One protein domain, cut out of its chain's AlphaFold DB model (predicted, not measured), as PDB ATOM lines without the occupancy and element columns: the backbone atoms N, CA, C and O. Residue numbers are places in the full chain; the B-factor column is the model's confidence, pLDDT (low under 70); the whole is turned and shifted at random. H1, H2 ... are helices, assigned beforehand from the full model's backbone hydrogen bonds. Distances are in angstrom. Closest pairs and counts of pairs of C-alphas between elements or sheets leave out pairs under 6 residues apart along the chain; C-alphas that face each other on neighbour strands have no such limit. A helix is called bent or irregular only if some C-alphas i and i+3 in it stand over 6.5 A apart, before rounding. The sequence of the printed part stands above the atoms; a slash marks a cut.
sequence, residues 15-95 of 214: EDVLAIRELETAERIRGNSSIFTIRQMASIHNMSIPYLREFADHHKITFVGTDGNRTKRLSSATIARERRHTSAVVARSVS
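Overview. This is residues 15 to 95 of the 214 residues of an uncharacterized protein of Pseudomonas fluorescens (strain SBW25) (UniProt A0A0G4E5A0). Two long helices, H1 and H4, run in nearly opposite directions with a gap between them, and two short helices, H2 and H3, sit to one side of that pair, meeting each other at a corner. H2 packs on H4 and comes close to H1, H3 turns away from H2 beside H1, and the long link of residues 59 to 75 loops from H3 round to the start of H4, while residues 15 to 20 of H1 stick out. The printed part has 81 residues with four named helices, in the order H1, H2, H3, H4, and no named strand; its class is all helix. It is compact, with a radius of gyration of the C-alphas of 13.0 A, and the C-alphas span 39 by 28 by 19 A along their three main axes.

Along the chain. Start at the first printed residue and find C-alpha 15 at (-47.689, -14.657, -39.156). From there H1 runs over residues 15 to 32, 25.9 A from its first to its last C-alpha, and ends with C-alpha 32 at (-29.744, 1.877, -30.477). After 5 more residues, H2 takes residues 38 to 45, with 10.5 A from first to last C-alpha. After another 3 residues comes H3, residues 49 to 58, 14.4 A from first to last C-alpha. Then read on through residues 59 to 75, 17 residues with no named element, until you reach C-alpha 76 at (-33.299, 13.661, -20.948). There H4 begins, the longest helix by residues with 19; it takes residues 76 to 94, 27.4 A from first to last C-alpha, and ends with C-alpha 94 at (-50.462, 0.766, -37.983). None of the four helices is bent.

Arrangement. Begin with H1, which touches no helix. Look at Ile 29 and Met 41, the closest C-alphas of H1 and H2, 7.5 A apart: the two helices are close but not clearly touching, at a steep tilt of 52 degrees, and run opposite ways. H1 and H3 are also close but not clearly touching; their closest C-alphas are those of Ala 26 and Ala 56, 8.0 A apart, and their lines stand about perpendicular, at 79 degrees. H1 and H4 are near each other, with 5 pairs of C-alphas within 10 A and no pair within 8 A. Next, find Ala 42 and Ile 49, the closest C-alphas of H2 and H3 at 5.7 A; these helices touch and stand about perpendicular, at 84 degrees. H2 also touches H4, which meets it with residues 79 to 87 alone; the closest C-alphas, those of Ile 44 and Arg 83, are 4.7 A apart, and the two helices run the same way at a steep tilt of 45 degrees. H3 and H4 are apart. In H1, H2, H3 and H4, every pair of backbone O of residue i and N of residue i+4 is within hydrogen-bond range.

Size, cuts and confidence. Look at Gly 68 and Ser 95 for the two C-alphas farthest apart, 41.1 A from each other. The C-alphas of Glu 15 and Ser 95, the first and last printed residues, are 18.5 A apart. The printed part has no cut. The links H1 to H2 and H2 to H3 are tight; the link H3 to H4 is long, and its C-alphas lie 9 to 20 A from the mean of all C-alphas. Residues 15 to 20, which belong to H1, stand free. The mean pLDDT of the printed part is 82.9; confidence is under 70 at residue 15, residues 66 to 71 and residues 92 to 95.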
ATOM      1  N   GLU A  15     -48.891 -14.167 -39.836       65.81
ATOM      2  CA  GLU A  15     -47.689 -14.657 -39.156       65.81
ATOM      3  C   GLU A  15     -46.401 -14.101 -39.786       65.81
ATOM      4  O   GLU A  15     -45.533 -13.604 -39.063       65.81
ATOM      5  N   ASP A  16     -46.307 -14.053 -41.120       73.38
ATOM      6  CA  ASP A  16     -45.166 -13.445 -41.820       73.38
ATOM      7  C   ASP A  16     -45.058 -11.942 -41.527       73.38
ATOM      8  O   ASP A  16     -43.965 -11.405 -41.338       73.38
ATOM      9  N   VAL A  17     -46.192 -11.236 -41.455       75.00
ATOM     10  CA  VAL A  17     -46.213  -9.793 -41.159       75.00
ATOM     11  C   VAL A  17     -45.742  -9.513 -39.731       75.00
ATOM     12  O   VAL A  17     -45.034  -8.526 -39.503       75.00
ATOM     13  N   LEU A  18     -46.121 -10.357 -38.769       76.94
ATOM     14  CA  LEU A  18     -45.660 -10.242 -37.386       76.94
ATOM     15  C   LEU A  18     -44.164 -10.547 -37.269       76.94
ATOM     16  O   LEU A  18     -43.454  -9.748 -36.661       76.94
ATOM     17  N   ALA A  19     -43.670 -11.597 -37.928       82.25
ATOM     18  CA  ALA A  19     -42.247 -11.940 -37.939       82.25
ATOM     19  C   ALA A  19     -41.383 -10.833 -38.577       82.25
ATOM     20  O   ALA A  19     -40.332 -10.464 -38.050       82.25
ATOM     21  N   ILE A  20     -41.848 -10.231 -39.678       82.50
ATOM     22  CA  ILE A  20     -41.163  -9.093 -40.315       82.50
ATOM     23  C   ILE A  20     -41.103  -7.892 -39.364       82.50
ATOM     24  O   ILE A  20     -40.064  -7.240 -39.247       82.50
ATOM     25  N   ARG A  21     -42.204  -7.593 -38.665       80.69
ATOM     26  CA  ARG A  21     -42.248  -6.494 -37.688       80.69
ATOM     27  C   ARG A  21     -41.334  -6.757 -36.503       80.69
ATOM     28  O   ARG A  21     -40.677  -5.829 -36.038       80.69
ATOM     29  N   GLU A  22     -41.295  -7.993 -36.027       86.69
ATOM     30  CA  GLU A  22     -40.422  -8.414 -34.939       86.69
ATOM     31  C   GLU A  22     -38.952  -8.190 -35.311       86.69
ATOM     32  O   GLU A  22     -38.231  -7.489 -34.596       86.69
ATOM     33  N   LEU A  23     -38.543  -8.647 -36.497       86.94
ATOM     34  CA  LEU A  23     -37.199  -8.410 -37.027       86.94
ATOM     35  C   LEU A  23     -36.887  -6.917 -37.170       86.94
ATOM     36  O   LEU A  23     -35.826  -6.465 -36.740       86.94
ATOM     37  N   GLU A  24     -37.822  -6.124 -37.694       86.19
ATOM     38  CA  GLU A  24     -37.636  -4.677 -37.823       86.19
ATOM     39  C   GLU A  24     -37.469  -4.009 -36.447       86.19
ATOM     40  O   GLU A  24     -36.636  -3.117 -36.265       86.19
ATOM     41  N   THR A  25     -38.230  -4.444 -35.436       87.44
ATOM     42  CA  THR A  25     -38.040  -3.958 -34.063       87.44
ATOM     43  C   THR A  25     -36.695  -4.383 -33.483       87.44
ATOM     44  O   THR A  25     -36.045  -3.555 -32.839       87.44
ATOM     45  N   ALA A  26     -36.240  -5.605 -33.764       89.19
ATOM     46  CA  ALA A  26     -34.943  -6.107 -33.328       89.19
ATOM     47  C   ALA A  26     -33.787  -5.305 -33.936       89.19
ATOM     48  O   ALA A  26     -32.872  -4.910 -33.212       89.19
ATOM     49  N   GLU A  27     -33.842  -4.989 -35.231       89.31
ATOM     50  CA  GLU A  27     -32.826  -4.165 -35.893       89.31
ATOM     51  C   GLU A  27     -32.773  -2.745 -35.326       89.31
ATOM     52  O   GLU A  27     -31.685  -2.226 -35.059       89.31
ATOM     53  N   ARG A  28     -33.931  -2.126 -35.064       87.25
ATOM     54  CA  ARG A  28     -33.981  -0.794 -34.436       87.25
ATOM     55  C   ARG A  28     -33.383  -0.806 -33.032       87.25
ATOM     56  O   ARG A  28     -32.585   0.068 -32.693       87.25
ATOM     57  N   ILE A  29     -33.754  -1.798 -32.222       89.44
ATOM     58  CA  ILE A  29     -33.226  -1.949 -30.863       89.44
ATOM     59  C   ILE A  29     -31.715  -2.189 -30.922       89.44
ATOM     60  O   ILE A  29     -30.988  -1.551 -30.164       89.44
ATOM     61  N   ARG A  30     -31.228  -3.017 -31.855       89.12
ATOM     62  CA  ARG A  30     -29.795  -3.276 -32.070       89.12
ATOM     63  C   ARG A  30     -29.028  -2.018 -32.485       89.12
ATOM     64  O   ARG A  30     -27.952  -1.769 -31.955       89.12
ATOM     65  N   GLY A  31     -29.576  -1.194 -33.379       86.94
ATOM     66  CA  GLY A  31     -28.949   0.077 -33.769       86.94
ATOM     67  C   GLY A  31     -28.775   1.039 -32.588       86.94
ATOM     68  O   GLY A  31     -27.772   1.744 -32.491       86.94
ATOM     69  N   ASN A  32     -29.719   1.006 -31.648       86.88
ATOM     70  CA  ASN A  32     -29.744   1.877 -30.477       86.88
ATOM     71  C   ASN A  32     -29.122   1.234 -29.213       86.88
ATOM     72  O   ASN A  32     -28.948   1.919 -28.198       86.88
ATOM     73  N   SER A  33     -28.763  -0.057 -29.242       85.25
ATOM     74  CA  SER A  33     -28.307  -0.811 -28.062       85.25
ATOM     75  C   SER A  33     -26.909  -0.420 -27.585       85.25
ATOM     76  O   SER A  33     -26.578  -0.651 -26.426       85.25
ATOM     77  N   SER A  34     -26.116   0.219 -28.452       84.06
ATOM     78  CA  SER A  34     -24.792   0.785 -28.154       84.06
ATOM     79  C   SER A  34     -24.846   2.159 -27.476       84.06
ATOM     80  O   SER A  34     -23.827   2.654 -26.992       84.06
ATOM     81  N   ILE A  35     -26.030   2.777 -27.423       85.56
ATOM     82  CA  ILE A  35     -26.242   4.118 -26.869       85.56
ATOM     83  C   ILE A  35     -27.051   4.030 -25.577       85.56
ATOM     84  O   ILE A  35     -26.671   4.620 -24.567       85.56
ATOM     85  N   PHE A  36     -28.162   3.294 -25.598       87.19
ATOM     86  CA  PHE A  36     -29.115   3.263 -24.493       87.19
ATOM     87  C   PHE A  36     -28.969   2.011 -23.631       87.19
ATOM     88  O   PHE A  36     -28.747   0.902 -24.113       87.19
ATOM     89  N   THR A  37     -29.177   2.194 -22.330       89.88
ATOM     90  CA  THR A  37     -29.293   1.079 -21.382       89.88
ATOM     91  C   THR A  37     -30.607   0.324 -21.582       89.88
ATOM     92  O   THR A  37     -31.601   0.895 -22.043       89.88
ATOM     93  N   ILE A  38     -30.664  -0.930 -21.126       89.06
ATOM     94  CA  ILE A  38     -31.876  -1.762 -21.219       89.06
ATOM     95  C   ILE A  38     -33.117  -1.089 -20.607       89.06
ATOM     96  O   ILE A  38     -34.211  -1.163 -21.158       89.06
ATOM     97  N   ARG A  39     -32.957  -0.348 -19.500       88.81
ATOM     98  CA  ARG A  39     -34.061   0.370 -18.842       88.81
ATOM     99  C   ARG A  39     -34.586   1.524 -19.701       88.81
ATOM    100  O   ARG A  39     -35.791   1.749 -19.763       88.81
ATOM    101  N   GLN A  40     -33.686   2.266 -20.343       89.25
ATOM    102  CA  GLN A  40     -34.064   3.360 -21.238       89.25
ATOM    103  C   GLN A  40     -34.741   2.814 -22.491       89.25
ATOM    104  O   GLN A  40     -35.766   3.347 -22.900       89.25
ATOM    105  N   MET A  41     -34.224   1.715 -23.039       90.56
ATOM    106  CA  MET A  41     -34.807   1.065 -24.205       90.56
ATOM    107  C   MET A  41     -36.214   0.525 -23.923       90.56
ATOM    108  O   MET A  41     -37.133   0.778 -24.699       90.56
ATOM    109  N   ALA A  42     -36.414  -0.104 -22.762       89.62
ATOM    110  CA  ALA A  42     -37.731  -0.533 -22.293       89.62
ATOM    111  C   ALA A  42     -38.720   0.646 -22.223       89.62
ATOM    112  O   ALA A  42     -39.850   0.550 -22.698       89.62
ATOM    113  N   SER A  43     -38.272   1.803 -21.719       88.81
ATOM    114  CA  SER A  43     -39.095   3.019 -21.676       88.81
ATOM    115  C   SER A  43     -39.360   3.644 -23.051       88.81
ATOM    116  O   SER A  43     -40.398   4.286 -23.215       88.81
ATOM    117  N   ILE A  44     -38.431   3.539 -24.003       90.12
ATOM    118  CA  ILE A  44     -38.580   4.092 -25.357       90.12
ATOM    119  C   ILE A  44     -39.608   3.268 -26.140       90.12
ATOM    120  O   ILE A  44     -40.519   3.836 -26.737       90.12
ATOM    121  N   HIS A  45     -39.499   1.940 -26.075       88.69
ATOM    122  CA  HIS A  45     -40.364   1.013 -26.807       88.69
ATOM    123  C   HIS A  45     -41.657   0.639 -26.058       88.69
ATOM    124  O   HIS A  45     -42.461  -0.115 -26.595       88.69
ATOM    125  N   ASN A  46     -41.879   1.172 -24.847       88.69
ATOM    126  CA  ASN A  46     -42.978   0.799 -23.942       88.69
ATOM    127  C   ASN A  46     -43.078  -0.726 -23.719       88.69
ATOM    128  O   ASN A  46     -44.168  -1.291 -23.688       88.69
ATOM    129  N   MET A  47     -41.932  -1.388 -23.570       89.81
ATOM    130  CA  MET A  47     -41.838  -2.825 -23.303       89.81
ATOM    131  C   MET A  47     -41.485  -3.063 -21.836       89.81
ATOM    132  O   MET A  47     -40.819  -2.240 -21.202       89.81
ATOM    133  N   SER A  48     -41.905  -4.201 -21.283       92.50
ATOM    134  CA  SER A  48     -41.457  -4.590 -19.947       92.50
ATOM    135  C   SER A  48     -39.968  -4.968 -19.988       92.50
ATOM    136  O   SER A  48     -39.466  -5.504 -20.974       92.50
ATOM    137  N   ILE A  49     -39.235  -4.669 -18.911       88.81
ATOM    138  CA  ILE A  49     -37.819  -5.047 -18.785       88.81
ATOM    139  C   ILE A  49     -37.598  -6.567 -18.921       88.81
ATOM    140  O   ILE A  49     -36.655  -6.924 -19.623       88.81
ATOM    141  N   PRO A  50     -38.390  -7.465 -18.288       92.25
ATOM    142  CA  PRO A  50     -38.184  -8.907 -18.454       92.25
ATOM    143  C   PRO A  50     -38.398  -9.357 -19.902       92.25
ATOM    144  O   PRO A  50     -37.526 -10.022 -20.445       92.25
ATOM    145  N   TYR A  51     -39.460  -8.881 -20.560       92.81
ATOM    146  CA  TYR A  51     -39.701  -9.167 -21.977       92.81
ATOM    147  C   TYR A  51     -38.529  -8.717 -22.853       92.81
ATOM    148  O   TYR A  51     -38.064  -9.449 -23.717       92.81
ATOM    149  N   LEU A  52     -37.998  -7.516 -22.603       90.12
ATOM    150  CA  LEU A  52     -36.884  -6.988 -23.385       90.12
ATOM    151  C   LEU A  52     -35.577  -7.776 -23.176       90.12
ATOM    152  O   LEU A  52     -34.736  -7.779 -24.069       90.12
ATOM    153  N   ARG A  53     -35.393  -8.427 -22.018       90.19
ATOM    154  CA  ARG A  53     -34.245  -9.318 -21.779       90.19
ATOM    155  C   ARG A  53     -34.356 -10.577 -22.627       90.19
ATOM    156  O   ARG A  53     -33.447 -10.845 -23.396       90.19
ATOM    157  N   GLU A  54     -35.493 -11.260 -22.549       92.50
ATOM    158  CA  GLU A  54     -35.767 -12.457 -23.353       92.50
ATOM    159  C   GLU A  54     -35.638 -12.144 -24.850       92.50
ATOM    160  O   GLU A  54     -34.925 -12.826 -25.582       92.50
ATOM    161  N   PHE A  55     -36.236 -11.037 -25.293       91.00
ATOM    162  CA  PHE A  55     -36.145 -10.561 -26.671       91.00
ATOM    163  C   PHE A  55     -34.696 -10.298 -27.115       91.00
ATOM    164  O   PHE A  55     -34.294 -10.638 -28.229       91.00
ATOM    165  N   ALA A  56     -33.885  -9.697 -26.245       90.62
ATOM    166  CA  ALA A  56     -32.483  -9.438 -26.537       90.62
ATOM    167  C   ALA A  56     -31.652 -10.724 -26.605       90.62
ATOM    168  O   ALA A  56     -30.793 -10.825 -27.482       90.62
ATOM    169  N   ASP A  57     -31.945 -11.710 -25.760       91.12
ATOM    170  CA  ASP A  57     -31.294 -13.021 -25.794       91.12
ATOM    171  C   ASP A  57     -31.628 -13.761 -27.101       91.12
ATOM    172  O   ASP A  57     -30.724 -14.244 -27.791       91.12
ATOM    173  N   HIS A  58     -32.900 -13.748 -27.515       90.38
ATOM    174  CA  HIS A  58     -33.351 -14.332 -28.784       90.38
ATOM    175  C   HIS A  58     -32.674 -13.696 -30.009       90.38
ATOM    176  O   HIS A  58     -32.239 -14.404 -30.922       90.38
ATOM    177  N   HIS A  59     -32.521 -12.368 -30.023       88.44
ATOM    178  CA  HIS A  59     -31.939 -11.633 -31.153       88.44
ATOM    179  C   HIS A  59     -30.444 -11.301 -31.001       88.44
ATOM    180  O   HIS A  59     -29.893 -10.565 -31.834       88.44
ATOM    181  N   LYS A  60     -29.774 -11.848 -29.977       89.88
ATOM    182  CA  LYS A  60     -28.353 -11.612 -29.653       89.88
ATOM    183  C   LYS A  60     -28.004 -10.119 -29.579       89.88
ATOM    184  O   LYS A  60     -27.041  -9.664 -30.200       89.88
ATOM    185  N   ILE A  61     -28.823  -9.341 -28.876       88.12
ATOM    186  CA  ILE A  61     -28.630  -7.900 -28.700       88.12
ATOM    187  C   ILE A  61     -27.940  -7.649 -27.363       88.12
ATOM    188  O   ILE A  61     -28.461  -7.980 -26.304       88.12
ATOM    189  N   THR A  62     -26.785  -6.994 -27.406       85.94
ATOM    190  CA  THR A  62     -26.076  -6.546 -26.207       85.94
ATOM    191  C   THR A  62     -26.352  -5.064 -25.961       85.94
ATOM    192  O   THR A  62     -26.246  -4.230 -26.864       85.94
ATOM    193  N   PHE A  63     -26.748  -4.730 -24.729       84.81
ATOM    194  CA  PHE A  63     -27.010  -3.354 -24.301       84.81
ATOM    195  C   PHE A  63     -25.822  -2.760 -23.552       84.81
ATOM    196  O   PHE A  63     -25.134  -3.461 -22.804       84.81
ATOM    197  N   VAL A  64     -25.648  -1.442 -23.658       81.19
ATOM    198  CA  VAL A  64     -24.640  -0.712 -22.878       81.19
ATOM    199  C   VAL A  64     -24.861  -0.885 -21.373       81.19
ATOM    200  O   VAL A  64     -25.984  -0.761 -20.877       81.19
ATOM    201  N   GLY A  65     -23.766  -1.078 -20.634       73.25
ATOM    202  CA  GLY A  65     -23.769  -1.102 -19.169       73.25
ATOM    203  C   GLY A  65     -24.128  -2.457 -18.560       73.25
ATOM    204  O   GLY A  65     -24.326  -2.535 -17.350       73.25
ATOM    205  N   THR A  66     -24.207  -3.509 -19.376       68.50
ATOM    206  CA  THR A  66     -24.321  -4.903 -18.917       68.50
ATOM    207  C   THR A  66     -23.002  -5.418 -18.326       68.50
ATOM    208  O   THR A  66     -23.030  -6.141 -17.335       68.50
ATOM    209  N   ASP A  67     -21.859  -4.924 -18.813       64.12
ATOM    210  CA  ASP A  67     -20.505  -5.314 -18.379       64.12
ATOM    211  C   ASP A  67     -20.008  -4.611 -17.094       64.12
ATOM    212  O   ASP A  67     -18.809  -4.526 -16.840       64.12
ATOM    213  N   GLY A  68     -20.900  -4.012 -16.295       64.38
ATOM    214  CA  GLY A  68     -20.538  -3.331 -15.040       64.38
ATOM    215  C   GLY A  68     -19.861  -1.959 -15.195       64.38
ATOM    216  O   GLY A  68     -19.651  -1.253 -14.207       64.38
ATOM    217  N   ASN A  69     -19.577  -1.521 -16.423       69.50
ATOM    218  CA  ASN A  69     -19.028  -0.193 -16.690       69.50
ATOM    219  C   ASN A  69     -20.089   0.910 -16.518       69.50
ATOM    220  O   ASN A  69     -21.180   0.849 -17.090       69.50
ATOM    221  N   ARG A  70     -19.752   1.972 -15.765       58.50
ATOM    222  CA  ARG A  70     -20.613   3.163 -15.615       58.50
ATOM    223  C   ARG A  70     -20.823   3.830 -16.973       58.50
ATOM    224  O   ARG A  70     -19.922   4.460 -17.519       58.50
ATOM    225  N   THR A  71     -22.046   3.761 -17.486       67.25
ATOM    226  CA  THR A  71     -22.447   4.483 -18.696       67.25
ATOM    227  C   THR A  71     -22.561   5.979 -18.418       67.25
ATOM    228  O   THR A  71     -23.091   6.384 -17.377       67.25
ATOM    229  N   LYS A  72     -22.117   6.822 -19.358       74.81
ATOM    230  CA  LYS A  72     -22.349   8.274 -19.284       74.81
ATOM    231  C   LYS A  72     -23.854   8.550 -19.204       74.81
ATOM    232  O   LYS A  72     -24.645   7.956 -19.934       74.81
ATOM    233  N   ARG A  73     -24.258   9.461 -18.314       75.81
ATOM    234  CA  ARG A  73     -25.662   9.864 -18.171       75.81
ATOM    235  C   ARG A  73     -26.100  10.586 -19.448       75.81
ATOM    236  O   ARG A  73     -25.634  11.688 -19.718       75.81
ATOM    237  N   LEU A  74     -26.981   9.960 -20.223       80.69
ATOM    238  CA  LEU A  74     -27.588  10.584 -21.398       80.69
ATOM    239  C   LEU A  74     -28.515  11.732 -20.984       80.69
ATOM    240  O   LEU A  74     -29.144  11.691 -19.922       80.69
ATOM    241  N   SER A  75     -28.610  12.756 -21.833       82.25
ATOM    242  CA  SER A  75     -29.513  13.881 -21.595       82.25
ATOM    243  C   SER A  75     -30.971  13.437 -21.734       82.25
ATOM    244  O   SER A  75     -31.318  12.668 -22.633       82.25
ATOM    245  N   SER A  76     -31.857  13.951 -20.880       81.94
ATOM    246  CA  SER A  76     -33.299  13.661 -20.948       81.94
ATOM    247  C   SER A  76     -33.901  14.004 -22.318       81.94
ATOM    248  O   SER A  76     -34.786  13.297 -22.798       81.94
ATOM    249  N   ALA A  77     -33.368  15.032 -22.985       82.44
ATOM    250  CA  ALA A  77     -33.765  15.440 -24.327       82.44
ATOM    251  C   ALA A  77     -33.511  14.354 -25.389       82.44
ATOM    252  O   ALA A  77     -34.362  14.145 -26.253       82.44
ATOM    253  N   THR A  78     -32.385  13.631 -25.319       85.69
ATOM    254  CA  THR A  78     -32.084  12.542 -26.275       85.69
ATOM    255  C   THR A  78     -33.052  11.371 -26.126       85.69
ATOM    256  O   THR A  78     -33.592  10.892 -27.118       85.69
ATOM    257  N   ILE A  79     -33.365  10.991 -24.885       85.12
ATOM    258  CA  ILE A  79     -34.333   9.929 -24.571       85.12
ATOM    259  C   ILE A  79     -35.739  10.328 -25.050       85.12
ATOM    260  O   ILE A  79     -36.435   9.537 -25.682       85.12
ATOM    261  N   ALA A  80     -36.156  11.572 -24.791       85.62
ATOM    262  CA  ALA A  80     -37.464  12.074 -25.212       85.62
ATOM    263  C   ALA A  80     -37.597  12.159 -26.741       85.62
ATOM    264  O   ALA A  80     -38.657  11.841 -27.286       85.62
ATOM    265  N   ARG A  81     -36.526  12.560 -27.441       88.50
ATOM    266  CA  ARG A  81     -36.477  12.570 -28.907       88.50
ATOM    267  C   ARG A  81     -36.656  11.163 -29.470       88.50
ATOM    268  O   ARG A  81     -37.494  10.985 -30.350       88.50
ATOM    269  N   GLU A  82     -35.933  10.183 -28.934       88.38
ATOM    270  CA  GLU A  82     -36.017   8.802 -29.419       88.38
ATOM    271  C   GLU A  82     -37.386   8.176 -29.131       88.38
ATOM    272  O   GLU A  82     -37.965   7.498 -29.980       88.38
ATOM    273  N   ARG A  83     -37.985   8.496 -27.979       88.56
ATOM    274  CA  ARG A  83     -39.358   8.086 -27.653       88.56
ATOM    275  C   ARG A  83     -40.394   8.651 -28.633       88.56
ATOM    276  O   ARG A  83     -41.311   7.943 -29.034       88.56
ATOM    277  N   ARG A  84     -40.254   9.917 -29.042       88.50
ATOM    278  CA  ARG A  84     -41.125  10.528 -30.068       88.50
ATOM    279  C   ARG A  84     -40.888   9.927 -31.451       88.50
ATOM    280  O   ARG A  84     -41.828   9.761 -32.220       88.50
ATOM    281  N   HIS A  85     -39.636   9.618 -31.777       87.25
ATOM    282  CA  HIS A  85     -39.285   9.010 -33.054       87.25
ATOM    283  C   HIS A  85     -39.895   7.607 -33.184       87.25
ATOM    284  O   HIS A  85     -40.603   7.326 -34.149       87.25
ATOM    285  N   THR A  86     -39.694   6.759 -32.177       84.88
ATOM    286  CA  THR A  86     -40.245   5.398 -32.133       84.88
ATOM    287  C   THR A  86     -41.772   5.390 -32.130       84.88
ATOM    288  O   THR A  86     -42.364   4.649 -32.918       84.88
ATOM    289  N   SER A  87     -42.429   6.261 -31.356       83.44
ATOM    290  CA  SER A  87     -43.895   6.366 -31.380       83.44
ATOM    291  C   SER A  87     -44.432   6.799 -32.749       83.44
ATOM    292  O   SER A  87     -45.413   6.234 -33.229       83.44
ATOM    293  N   ALA A  88     -43.761   7.734 -33.429       81.88
ATOM    294  CA  ALA A  88     -44.130   8.152 -34.780       81.88
ATOM    295  C   ALA A  88     -43.920   7.040 -35.824       81.88
ATOM    296  O   ALA A  88     -44.695   6.926 -36.775       81.88
ATOM    297  N   VAL A  89     -42.884   6.210 -35.680       81.50
ATOM    298  CA  VAL A  89     -42.666   5.039 -36.547       81.50
ATOM    299  C   VAL A  89     -43.781   4.008 -36.357       81.50
ATOM    300  O   VAL A  89     -44.375   3.588 -37.346       81.50
ATOM    301  N   VAL A  90     -44.128   3.674 -35.110       78.38
ATOM    302  CA  VAL A  90     -45.224   2.736 -34.804       78.38
ATOM    303  C   VAL A  90     -46.573   3.270 -35.302       78.38
ATOM    304  O   VAL A  90     -47.335   2.548 -35.936       78.38
ATOM    305  N   ALA A  91     -46.863   4.559 -35.115       73.62
ATOM    306  CA  ALA A  91     -48.094   5.157 -35.634       73.62
ATOM    307  C   ALA A  91     -48.178   5.090 -37.173       73.62
ATOM    308  O   ALA A  91     -49.255   4.881 -37.737       73.62
ATOM    309  N   ARG A  92     -47.039   5.222 -37.871       67.69
ATOM    310  CA  ARG A  92     -46.969   5.079 -39.333       67.69
ATOM    311  C   ARG A  92     -47.175   3.639 -39.803       67.69
ATOM    312  O   ARG A  92     -47.743   3.462 -40.879       67.69
ATOM    313  N   SER A  93     -46.755   2.639 -39.028       62.84
ATOM    314  CA  SER A  93     -46.887   1.224 -39.406       62.84
ATOM    315  C   SER A  93     -48.298   0.661 -39.200       62.84
ATOM    316  O   SER A  93     -48.692  -0.254 -39.919       62.84
ATOM    317  N   VAL A  94     -49.087   1.224 -38.280       59.56
ATOM    318  CA  VAL A  94     -50.462   0.766 -37.983       59.56
ATOM    319  C   VAL A  94     -51.503   1.302 -38.983       59.56
ATOM    320  O   VAL A  94     -52.576   0.728 -39.131       59.56
ATOM    321  N   SER A  95     -51.209   2.387 -39.707       50.22
ATOM    322  CA  SER A  95     -52.250   3.218 -40.342       50.22
ATOM    323  C   SER A  95     -52.184   3.323 -41.873       50.22
ATOM    324  O   SER A  95     -52.725   4.258 -42.461       50.22
TER     325      SER A  95